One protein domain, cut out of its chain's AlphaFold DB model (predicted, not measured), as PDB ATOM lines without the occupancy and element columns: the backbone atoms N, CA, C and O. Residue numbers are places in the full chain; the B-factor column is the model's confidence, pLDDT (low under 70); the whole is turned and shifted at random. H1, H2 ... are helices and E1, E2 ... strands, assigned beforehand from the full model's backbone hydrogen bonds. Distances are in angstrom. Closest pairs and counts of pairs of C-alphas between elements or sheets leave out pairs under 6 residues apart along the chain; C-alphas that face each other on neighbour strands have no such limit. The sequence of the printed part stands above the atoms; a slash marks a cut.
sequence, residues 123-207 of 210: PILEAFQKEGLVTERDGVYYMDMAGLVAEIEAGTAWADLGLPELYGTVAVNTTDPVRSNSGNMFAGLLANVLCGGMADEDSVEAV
ATOM      1  N   PRO A 123     158.400 172.015 138.617       94.62
ATOM      2  CA  PRO A 123     157.828 171.821 139.953       94.62
ATOM      3  C   PRO A 123     156.539 172.623 140.183       94.62
ATOM      4  O   PRO A 123     155.602 172.129 140.798       94.62
ATOM      5  N   ILE A 124     156.463 173.841 139.633       94.75
ATOM      6  CA  ILE A 124     155.275 174.701 139.725       94.75
ATOM      7  C   ILE A 124     154.128 174.121 138.891       94.75
ATOM      8  O   ILE A 124     152.989 174.083 139.348       94.75
ATOM      9  N   LEU A 125     154.429 173.637 137.682       95.50
ATOM     10  CA  LEU A 125     153.447 172.951 136.842       95.50
ATOM     11  C   LEU A 125     152.854 171.729 137.559       95.50
ATOM     12  O   LEU A 125     151.637 171.586 137.612       95.50
ATOM     13  N   GLU A 126     153.710 170.880 138.125       95.06
ATOM     14  CA  GLU A 126     153.307 169.663 138.836       95.06
ATOM     15  C   GLU A 126     152.458 169.982 140.077       95.06
ATOM     16  O   GLU A 126     151.453 169.310 140.319       95.06
ATOM     17  N   ALA A 127     152.805 171.037 140.826       95.31
ATOM     18  CA  ALA A 127     152.004 171.517 141.950       95.31
ATOM     19  C   ALA A 127     150.600 171.949 141.499       95.31
ATOM     20  O   ALA A 127     149.604 171.468 142.037       95.31
ATOM     21  N   PHE A 128     150.496 172.768 140.448       96.06
ATOM     22  CA  PHE A 128     149.193 173.186 139.929       96.06
ATOM     23  C   PHE A 128     148.373 172.030 139.343       96.06
ATOM     24  O   PHE A 128     147.152 172.021 139.474       96.06
ATOM     25  N   GLN A 129     149.005 171.025 138.732       95.75
ATOM     26  CA  GLN A 129     148.295 169.822 138.289       95.75
ATOM     27  C   GLN A 129     147.720 169.029 139.467       95.75
ATOM     28  O   GLN A 129     146.596 168.537 139.383       95.75
ATOM     29  N   LYS A 130     148.472 168.912 140.568       95.12
ATOM     30  CA  LYS A 130     148.033 168.196 141.770       95.12
ATOM     31  C   LYS A 130     146.817 168.856 142.424       95.12
ATOM     32  O   LYS A 130     145.916 168.143 142.856       95.12
ATOM     33  N   GLU A 131     146.777 170.183 142.428       94.25
ATOM     34  CA  GLU A 131     145.640 170.969 142.924       94.25
ATOM     35  C   GLU A 131     144.476 171.058 141.917       94.25
ATOM     36  O   GLU A 131     143.452 171.676 142.188       94.25
ATOM     37  N   GLY A 132     144.601 170.433 140.740       95.31
ATOM     38  CA  GLY A 132     143.565 170.442 139.705       95.31
ATOM     39  C   GLY A 132     143.457 171.755 138.923       95.31
ATOM     40  O   GLY A 132     142.562 171.888 138.091       95.31
ATOM     41  N   LEU A 133     144.383 172.693 139.139       95.69
ATOM     42  CA  LEU A 133     144.453 173.992 138.463       95.69
ATOM     43  C   LEU A 133     145.043 173.897 137.052       95.69
ATOM     44  O   LEU A 133     144.879 174.809 136.249       95.69
ATOM     45  N   VAL A 134     145.724 172.798 136.719       97.12
ATOM     46  CA  VAL A 134     146.214 172.539 135.360       97.12
ATOM     47  C   VAL A 134     145.702 171.202 134.841       97.12
ATOM     48  O   VAL A 134     145.833 170.169 135.495       97.12
ATOM     49  N   THR A 135     145.196 171.211 133.607       96.38
ATOM     50  CA  THR A 135     144.817 170.000 132.868       96.38
ATOM     51  C   THR A 135     145.724 169.792 131.661       96.38
ATOM     52  O   THR A 135     146.112 170.747 130.994       96.38
ATOM     53  N   GLU A 136     146.072 168.541 131.369       95.75
ATOM     54  CA  GLU A 136     146.841 168.177 130.174       95.75
ATOM     55  C   GLU A 136     145.914 167.548 129.126       95.75
ATOM     56  O   GLU A 136     145.090 166.689 129.454       95.75
ATOM     57  N   ARG A 137     146.045 167.970 127.865       94.88
ATOM     58  CA  ARG A 137     145.395 167.340 126.708       94.88
ATOM     59  C   ARG A 137     146.376 167.307 125.547       94.88
ATOM     60  O   ARG A 137     146.885 168.353 125.156       94.88
ATOM     61  N   ASP A 138     146.643 166.119 125.013       93.88
ATOM     62  CA  ASP A 138     147.513 165.912 123.848       93.88
ATOM     63  C   ASP A 138     148.903 166.580 123.974       93.88
ATOM     64  O   ASP A 138     149.433 167.141 123.014       93.88
ATOM     65  N   GLY A 139     149.502 166.551 125.173       91.12
ATOM     66  CA  GLY A 139     150.797 167.181 125.447       91.12
ATOM     67  C   GLY A 139     150.761 168.707 125.610       91.12
ATOM     68  O   GLY A 139     151.819 169.328 125.731       91.12
ATOM     69  N   VAL A 140     149.574 169.322 125.629       92.75
ATOM     70  CA  VAL A 140     149.363 170.750 125.899       92.75
ATOM     71  C   VAL A 140     148.763 170.929 127.292       92.75
ATOM     72  O   VAL A 140     147.793 170.265 127.657       92.75
ATOM     73  N   TYR A 141     149.334 171.853 128.066       95.19
ATOM     74  CA  TYR A 141     148.882 172.181 129.417       95.19
ATOM     75  C   TYR A 141     147.966 173.404 129.395       95.19
ATOM     76  O   TYR A 141     148.309 174.438 128.821       95.19
ATOM     77  N   TYR A 142     146.822 173.289 130.059       94.62
ATOM     78  CA  TYR A 142     145.802 174.323 130.164       94.62
ATOM     79  C   TYR A 142     145.631 174.719 131.625       94.62
ATOM     80  O   TYR A 142     145.290 173.879 132.455       94.62
ATOM     81  N   MET A 143     145.864 175.997 131.909       94.25
ATOM     82  CA  MET A 143     145.651 176.595 133.221       94.25
ATOM     83  C   MET A 143     144.178 176.972 133.405       94.25
ATOM     84  O   MET A 143     143.601 177.631 132.538       94.25
ATOM     85  N   ASP A 144     143.597 176.605 134.544       93.62
ATOM     86  CA  ASP A 144     142.376 177.217 135.055       93.62
ATOM     87  C   ASP A 144     142.709 178.620 135.564       93.62
ATOM     88  O   ASP A 144     143.215 178.816 136.670       93.62
ATOM     89  N   MET A 145     142.451 179.613 134.716       90.56
ATOM     90  CA  MET A 145     142.726 181.006 135.047       90.56
ATOM     91  C   MET A 145     141.866 181.515 136.206       90.56
ATOM     92  O   MET A 145     142.344 182.360 136.954       90.56
ATOM     93  N   ALA A 146     140.638 181.017 136.379       89.81
ATOM     94  CA  ALA A 146     139.778 181.444 137.482       89.81
ATOM     95  C   ALA A 146     140.308 180.915 138.814       89.81
ATOM     96  O   ALA A 146     140.459 181.682 139.764       89.81
ATOM     97  N   GLY A 147     140.673 179.632 138.851       92.31
ATOM     98  CA  GLY A 147     141.332 179.036 140.008       92.31
ATOM     99  C   GLY A 147     142.661 179.722 140.334       92.31
ATOM    100  O   GLY A 147     142.882 180.117 141.473       92.31
ATOM    101  N   LEU A 148     143.516 179.962 139.332       92.31
ATOM    102  CA  LEU A 148     144.791 180.661 139.534       92.31
ATOM    103  C   LEU A 148     144.606 182.067 140.121       92.31
ATOM    104  O   LEU A 148     145.350 182.458 141.017       92.31
ATOM    105  N   VAL A 149     143.636 182.834 139.619       90.56
ATOM    106  CA  VAL A 149     143.343 184.174 140.145       90.56
ATOM    107  C   VAL A 149     142.834 184.096 141.581       90.56
ATOM    108  O   VAL A 149     143.302 184.868 142.411       90.56
ATOM    109  N   ALA A 150     141.975 183.127 141.902       90.88
ATOM    110  CA  ALA A 150     141.500 182.922 143.267       90.88
ATOM    111  C   ALA A 150     142.651 182.621 144.250       90.88
ATOM    112  O   ALA A 150     142.674 183.186 145.341       90.88
ATOM    113  N   GLU A 151     143.639 181.808 143.860       92.50
ATOM    114  CA  GLU A 151     144.842 181.557 144.677       92.50
ATOM    115  C   GLU A 151     145.686 182.825 144.889       92.50
ATOM    116  O   GLU A 151     146.235 183.053 145.971       92.50
ATOM    117  N   ILE A 152     145.787 183.673 143.860       91.75
ATOM    118  CA  ILE A 152     146.505 184.950 143.943       91.75
ATOM    119  C   ILE A 152     145.770 185.916 144.884       91.75
ATOM    120  O   ILE A 152     146.406 186.514 145.752       91.75
ATOM    121  N   GLU A 153     144.448 186.055 144.753       88.44
ATOM    122  CA  GLU A 153     143.626 186.930 145.602       88.44
ATOM    123  C   GLU A 153     143.577 186.461 147.059       88.44
ATOM    124  O   GLU A 153     143.609 187.283 147.977       88.44
ATOM    125  N   ALA A 154     143.555 185.145 147.286       92.69
ATOM    126  CA  ALA A 154     143.635 184.560 148.619       92.69
ATOM    127  C   ALA A 154     145.010 184.769 149.279       92.69
ATOM    128  O   ALA A 154     145.143 184.596 150.493       92.69
ATOM    129  N   GLY A 155     146.032 185.147 148.504       92.56
ATOM    130  CA  GLY A 155     147.400 185.268 148.989       92.56
ATOM    131  C   GLY A 155     147.998 183.915 149.365       92.56
ATOM    132  O   GLY A 155     148.775 183.842 150.320       92.56
ATOM    133  N   THR A 156     147.633 182.851 148.645       94.06
ATOM    134  CA  THR A 156     148.098 181.491 148.925       94.06
ATOM    135  C   THR A 156     149.620 181.434 148.885       94.06
ATOM    136  O   THR A 156     150.250 181.901 147.927       94.06
ATOM    137  N   ALA A 157     150.237 180.874 149.928       95.19
ATOM    138  CA  ALA A 157     151.683 180.715 149.957       95.19
ATOM    139  C   ALA A 157     152.110 179.553 149.056       95.19
ATOM    140  O   ALA A 157     151.459 178.512 149.010       95.19
ATOM    141  N   TRP A 158     153.272 179.664 148.407       94.81
ATOM    142  CA  TRP A 158     153.808 178.537 147.630       94.81
ATOM    143  C   TRP A 158     154.019 177.271 148.474       94.81
ATOM    144  O   TRP A 158     153.858 176.156 147.979       94.81
ATOM    145  N   ALA A 159     154.321 177.442 149.763       93.62
ATOM    146  CA  ALA A 159     154.435 176.349 150.721       93.62
ATOM    147  C   ALA A 159     153.132 175.545 150.873       93.62
ATOM    148  O   ALA A 159     153.198 174.323 151.012       93.62
ATOM    149  N   ASP A 160     151.973 176.205 150.792       93.69
ATOM    150  CA  ASP A 160     150.660 175.562 150.910       93.69
ATOM    151  C   ASP A 160     150.344 174.704 149.674       93.69
ATOM    152  O   ASP A 160     149.701 173.664 149.794       93.69
ATOM    153  N   LEU A 161     150.910 175.061 148.515       91.25
ATOM    154  CA  LEU A 161     150.873 174.263 147.281       91.25
ATOM    155  C   LEU A 161     151.954 173.164 147.231       91.25
ATOM    156  O   LEU A 161     152.167 172.527 146.197       91.25
ATOM    157  N   GLY A 162     152.664 172.928 148.337       91.12
ATOM    158  CA  GLY A 162     153.695 171.897 148.430       91.12
ATOM    159  C   GLY A 162     155.058 172.293 147.859       91.12
ATOM    160  O   GLY A 162     155.875 171.407 147.616       91.12
ATOM    161  N   LEU A 163     155.317 173.595 147.686       93.06
ATOM    162  CA  LEU A 163     156.601 174.157 147.246       93.06
ATOM    163  C   LEU A 163     157.209 175.064 148.339       93.06
ATOM    164  O   LEU A 163     157.322 176.278 148.148       93.06
ATOM    165  N   PRO A 164     157.579 174.519 149.516       92.19
ATOM    166  CA  PRO A 164     158.078 175.302 150.655       92.19
ATOM    167  C   PRO A 164     159.409 176.022 150.394       92.19
ATOM    168  O   PRO A 164     159.778 176.927 151.139       92.19
ATOM    169  N   GLU A 165     160.147 175.622 149.361       91.50
ATOM    170  CA  GLU A 165     161.375 176.271 148.909       91.50
ATOM    171  C   GLU A 165     161.141 177.610 148.194       91.50
ATOM    172  O   GLU A 165     162.081 178.397 148.050       91.50
ATOM    173  N   LEU A 166     159.913 177.882 147.744       90.88
ATOM    174  CA  LEU A 166     159.547 179.143 147.112       90.88
ATOM    175  C   LEU A 166     159.015 180.117 148.168       90.88
ATOM    176  O   LEU A 166     158.078 179.828 148.909       90.88
ATOM    177  N   TYR A 167     159.623 181.299 148.232       89.62
ATOM    178  CA  TYR A 167     159.218 182.344 149.167       89.62
ATOM    179  C   TYR A 167     158.060 183.178 148.612       89.62
ATOM    180  O   TYR A 167     158.061 183.552 147.440       89.62
ATOM    181  N   GLY A 168     157.128 183.552 149.489       92.12
ATOM    182  CA  GLY A 168     156.021 184.452 149.168       92.12
ATOM    183  C   GLY A 168     154.763 183.734 148.685       92.12
ATOM    184  O   GLY A 168     154.572 182.542 148.936       92.12
ATOM    185  N   THR A 169     153.895 184.496 148.026       94.06
ATOM    186  CA  THR A 169     152.591 184.039 147.543       94.06
ATOM    187  C   THR A 169     152.626 183.713 146.057       94.06
ATOM    188  O   THR A 169     153.521 184.157 145.327       94.06
ATOM    189  N   VAL A 170     151.634 182.949 145.604       91.94
ATOM    190  CA  VAL A 170     151.401 182.700 144.181       91.94
ATOM    191  C   VAL A 170     151.272 184.032 143.443       91.94
ATOM    192  O   VAL A 170     150.560 184.933 143.881       91.94
ATOM    193  N   ALA A 171     151.997 184.172 142.333       88.94
ATOM    194  CA  ALA A 171     151.972 185.368 141.502       88.94
ATOM    195  C   ALA A 171     152.366 185.046 140.057       88.94
ATOM    196  O   ALA A 171     153.185 184.160 139.801       88.94
ATOM    197  N   VAL A 172     151.822 185.817 139.113       87.19
ATOM    198  CA  VAL A 172     152.219 185.801 137.701       87.19
ATOM    199  C   VAL A 172     152.868 187.136 137.363       87.19
ATOM    200  O   VAL A 172     152.246 188.188 137.484       87.19
ATOM    201  N   ASN A 173     154.117 187.092 136.907       84.12
ATOM    202  CA  ASN A 173     154.815 188.285 136.441       84.12
ATOM    203  C   ASN A 173     154.502 188.536 134.966       84.12
ATOM    204  O   ASN A 173     154.683 187.656 134.124       84.12
ATOM    205  N   THR A 174     154.084 189.759 134.654       79.12
ATOM    206  CA  THR A 174     153.827 190.226 133.288       79.12
ATOM    207  C   THR A 174     154.643 191.485 132.984       79.12
ATOM    208  O   THR A 174     155.221 192.107 133.876       79.12
ATOM    209  N   THR A 175     154.721 191.853 131.707       74.25
ATOM    210  CA  THR A 175     155.265 193.159 131.302       74.25
ATOM    211  C   THR A 175     154.277 194.281 131.635       74.25
ATOM    212  O   THR A 175     153.088 194.030 131.803       74.25
ATOM    213  N   ASP A 176     154.762 195.522 131.716       70.56
ATOM    214  CA  ASP A 176     153.934 196.698 132.021       70.56
ATOM    215  C   ASP A 176     152.744 196.821 131.039       70.56
ATOM    216  O   ASP A 176     152.974 197.017 129.839       70.56
ATOM    217  N   PRO A 177     151.484 196.728 131.511       64.00
ATOM    218  CA  PRO A 177     150.302 196.729 130.653       64.00
ATOM    219  C   PRO A 177     150.039 198.070 129.961       64.00
ATOM    220  O   PRO A 177     149.419 198.087 128.901       64.00
ATOM    221  N   VAL A 178     150.550 199.187 130.491       67.75
ATOM    222  CA  VAL A 178     150.423 200.513 129.862       67.75
ATOM    223  C   VAL A 178     151.409 200.660 128.699       67.75
ATOM    224  O   VAL A 178     151.183 201.431 127.767       67.75
ATOM    225  N   ARG A 179     152.519 199.911 128.732       57.88
ATOM    226  CA  ARG A 179     153.626 200.037 127.770       57.88
ATOM    227  C   ARG A 179     153.785 198.842 126.830       57.88
ATOM    228  O   ARG A 179     154.536 198.948 125.861       57.88
ATOM    229  N   SER A 180     153.122 197.717 127.096       61.53
ATOM    230  CA  SER A 180     153.277 196.454 126.367       61.53
ATOM    231  C   SER A 180     151.932 195.838 125.998       61.53
ATOM    232  O   SER A 180     151.076 195.621 126.853       61.53
ATOM    233  N   ASN A 181     151.783 195.449 124.727       67.62
ATOM    234  CA  ASN A 181     150.584 194.767 124.236       67.62
ATOM    235  C   ASN A 181     150.330 193.439 124.970       67.62
ATOM    236  O   ASN A 181     149.191 193.113 125.274       67.62
ATOM    237  N   SER A 182     151.384 192.682 125.298       67.62
ATOM    238  CA  SER A 182     151.242 191.416 126.039       67.62
ATOM    239  C   SER A 182     150.782 191.629 127.485       67.62
ATOM    240  O   SER A 182     149.965 190.855 127.981       67.62
ATOM    241  N   GLY A 183     151.240 192.707 128.132       68.62
ATOM    242  CA  GLY A 183     150.756 193.112 129.450       68.62
ATOM    243  C   GLY A 183     149.284 193.521 129.413       68.62
ATOM    244  O   GLY A 183     148.505 193.048 130.233       68.62
ATOM    245  N   ASN A 184     148.890 194.326 128.422       74.69
ATOM    246  CA  ASN A 184     147.501 194.749 128.234       74.69
ATOM    247  C   ASN A 184     146.568 193.547 127.982       74.69
ATOM    248  O   ASN A 184     145.556 193.389 128.656       74.69
ATOM    249  N   MET A 185     146.962 192.626 127.095       78.44
ATOM    250  CA  MET A 185     146.201 191.398 126.833       78.44
ATOM    251  C   MET A 185     146.036 190.525 128.084       78.44
ATOM    252  O   MET A 185     144.966 189.959 128.297       78.44
ATOM    253  N   PHE A 186     147.072 190.421 128.926       81.62
ATOM    254  CA  PHE A 186     146.977 189.695 130.192       81.62
ATOM    255  C   PHE A 186     146.047 190.398 131.190       81.62
ATOM    256  O   PHE A 186     145.221 189.737 131.810       81.62
ATOM    257  N   ALA A 187     146.119 191.727 131.302       79.56
ATOM    258  CA  ALA A 187     145.217 192.503 132.152       79.56
ATOM    259  C   ALA A 187     143.749 192.365 131.711       79.56
ATOM    260  O   ALA A 187     142.879 192.134 132.546       79.56
ATOM    261  N   GLY A 188     143.477 192.415 130.404       77.44
ATOM    262  CA  GLY A 188     142.139 192.171 129.860       77.44
ATOM    263  C   GLY A 188     141.640 190.746 130.122       77.44
ATOM    264  O   GLY A 188     140.478 190.555 130.471       77.44
ATOM    265  N   LEU A 189     142.517 189.738 130.018       81.50
ATOM    266  CA  LEU A 189     142.177 188.362 130.397       81.50
ATOM    267  C   LEU A 189     141.794 188.270 131.880       81.50
ATOM    268  O   LEU A 189     140.779 187.656 132.196       81.50
ATOM    269  N   LEU A 190     142.579 188.881 132.773       82.38
ATOM    270  CA  LEU A 190     142.288 188.905 134.208       82.38
ATOM    271  C   LEU A 190     140.953 189.593 134.508       82.38
ATOM    272  O   LEU A 190     140.145 189.031 135.241       82.38
ATOM    273  N   ALA A 191     140.692 190.753 133.900       80.06
ATOM    274  CA  ALA A 191     139.425 191.463 134.057       80.06
ATOM    275  C   ALA A 191     138.232 190.589 133.640       80.06
ATOM    276  O   ALA A 191     137.262 190.472 134.380       80.06
ATOM    277  N   ASN A 192     138.336 189.894 132.503       80.81
ATOM    278  CA  ASN A 192     137.284 188.987 132.045       80.81
ATOM    279  C   ASN A 192     137.052 187.814 133.012       80.81
ATOM    280  O   ASN A 192     135.914 187.425 133.279       80.81
ATOM    281  N   VAL A 193     138.131 187.240 133.548       82.56
ATOM    282  CA  VAL A 193     138.052 186.144 134.523       82.56
ATOM    283  C   VAL A 193     137.364 186.614 135.807       82.56
ATOM    284  O   VAL A 193     136.450 185.941 136.277       82.56
ATOM    285  N   LEU A 194     137.746 187.782 136.326       81.56
ATOM    286  CA  LEU A 194     137.172 188.366 137.540       81.56
ATOM    287  C   LEU A 194     135.697 188.759 137.365       81.56
ATOM    288  O   LEU A 194     134.894 188.557 138.273       81.56
ATOM    289  N   CYS A 195     135.308 189.255 136.188       81.00
ATOM    290  CA  CYS A 195     133.909 189.551 135.871       81.00
ATOM    291  C   CYS A 195     133.075 188.294 135.542       81.00
ATOM    292  O   CYS A 195     131.856 188.395 135.405       81.00
ATOM    293  N   GLY A 196     133.694 187.115 135.389       74.19
ATOM    294  CA  GLY A 196     133.008 185.884 134.975       74.19
ATOM    295  C   GLY A 196     132.465 185.923 133.536       74.19
ATOM    296  O   GLY A 196     131.524 185.196 133.213       74.19
ATOM    297  N   GLY A 197     133.025 186.777 132.674       71.69
ATOM    298  CA  GLY A 197     132.506 187.086 131.340       71.69
ATOM    299  C   GLY A 197     133.343 188.140 130.610       71.69
ATOM    300  O   GLY A 197     134.448 188.457 131.029       71.69
ATOM    301  N   MET A 198     132.852 188.678 129.490       75.81
ATOM    302  CA  MET A 198     133.510 189.821 128.840       75.81
ATOM    303  C   MET A 198     133.301 191.066 129.704       75.81
ATOM    304  O   MET A 198     132.155 191.434 129.940       75.81
ATOM    305  N   ALA A 199     134.387 191.680 130.171       73.75
ATOM    306  CA  ALA A 199     134.317 192.908 130.947       73.75
ATOM    307  C   ALA A 199     133.891 194.085 130.053       73.75
ATOM    308  O   ALA A 199     134.412 194.248 128.947       73.75
ATOM    309  N   ASP A 200     132.963 194.902 130.543       77.12
ATOM    310  CA  ASP A 200     132.434 196.091 129.873       77.12
ATOM    311  C   ASP A 200     132.485 197.319 130.799       77.12
ATOM    312  O   ASP A 200     133.019 197.252 131.907       77.12
ATOM    313  N   GLU A 201     131.981 198.468 130.339       75.62
ATOM    314  CA  GLU A 201     131.998 199.716 131.117       75.62
ATOM    315  C   GLU A 201     131.276 199.588 132.469       75.62
ATOM    316  O   GLU A 201     131.686 200.235 133.432       75.62
ATOM    317  N   ASP A 202     130.263 198.723 132.567       76.56
ATOM    318  CA  ASP A 202     129.470 198.534 133.783       76.56
ATOM    319  C   ASP A 202     130.146 197.561 134.768       76.56
ATOM    320  O   ASP A 202     129.937 197.655 135.981       76.56
ATOM    321  N   SER A 203     130.956 196.619 134.273       76.38
ATOM    322  CA  SER A 203     131.604 195.589 135.095       76.38
ATOM    323  C   SER A 203     133.070 195.881 135.428       76.38
ATOM    324  O   SER A 203     133.592 195.340 136.406       76.38
ATOM    325  N   VAL A 204     133.755 196.703 134.625       73.88
ATOM    326  CA  VAL A 204     135.208 196.909 134.731       73.88
ATOM    327  C   VAL A 204     135.606 197.652 136.006       73.88
ATOM    328  O   VAL A 204     136.648 197.359 136.584       73.88
ATOM    329  N   GLU A 205     134.770 198.566 136.502       74.25
ATOM    330  CA  GLU A 205     135.089 199.378 137.684       74.25
ATOM    331  C   GLU A 205     135.241 198.530 138.958       74.25
ATOM    332  O   GLU A 205     136.023 198.870 139.843       74.25
ATOM    333  N   ALA A 206     134.582 197.369 139.017       73.31
ATOM    334  CA  ALA A 206     134.704 196.427 140.125       73.31
ATOM    335  C   ALA A 206     136.048 195.673 140.161       73.31
ATOM    336  O   ALA A 206     136.376 195.080 141.186       73.31
ATOM    337  N   VAL A 207     136.806 195.672 139.057       74.56
ATOM    338  CA  VAL A 207     138.036 194.875 138.890       74.56
ATOM    339  C   VAL A 207     139.280 195.727 138.624       74.56
ATOM    340  O   VAL A 207     140.379 195.190 138.467       74.56
TER     341      VAL A 207
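AT A GLANCE: This is residues 123 to 207 of the 210 residues of an uncharacterized protein of Flavonifractor sp. An100 (UniProt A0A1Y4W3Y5). A two-strand hairpin, E1 and E2, has short helix H1 beside it and leads into H2 in the middle; the longest helix, H3, stands about perpendicular to H2. A long loop, residues 154 to 180, swings from H2 toward H1 and back to H3. The 85 printed residues, under half in named elements, run H1 E1 E2 H2 H3, antiparallel sheet E1 - E2, mostly helix; only just loose, close to compact, radius of gyration of the C-alphas 14.4 A, spans 39 by 32 by 23 A.

HOW THE PARTS SIT: Look at E1, residues 134 to 137, and E2, residues 140 to 143: N 135 and O 142 are 2.9 A apart. H1, residues 123 to 130, comes closest to E1 at C-alphas Phe 128 and Val 134, 5.5 A. H2, residues 145 to 153, touches H3, residues 181 to 195, through 190 to 194 alone, closest C-alphas Ala 146 and Val 193, 5.8 A, about perpendicular at 87 degrees. H1 and H3 are apart. Every O i to N i+4 pair in H1, H2 and H3 is within hydrogen-bond range.

IN THESE COORDINATES: Find C-alpha 123 at (157.828, 171.821, 139.953), where H1 begins, 10.6 A long; E1 and E2 each measure 10.1 A, H2 12.1 A. H3 runs 21.0 A to C-alpha 195 at (133.909, 189.551, 135.871).

THE WHOLE: The C-alphas farthest apart, Glu 165 and Asp 202, are 41.7 A apart. The printed part has no cut; H2 to H3 is a long link. Residues 177 to 183 have pLDDT under 70.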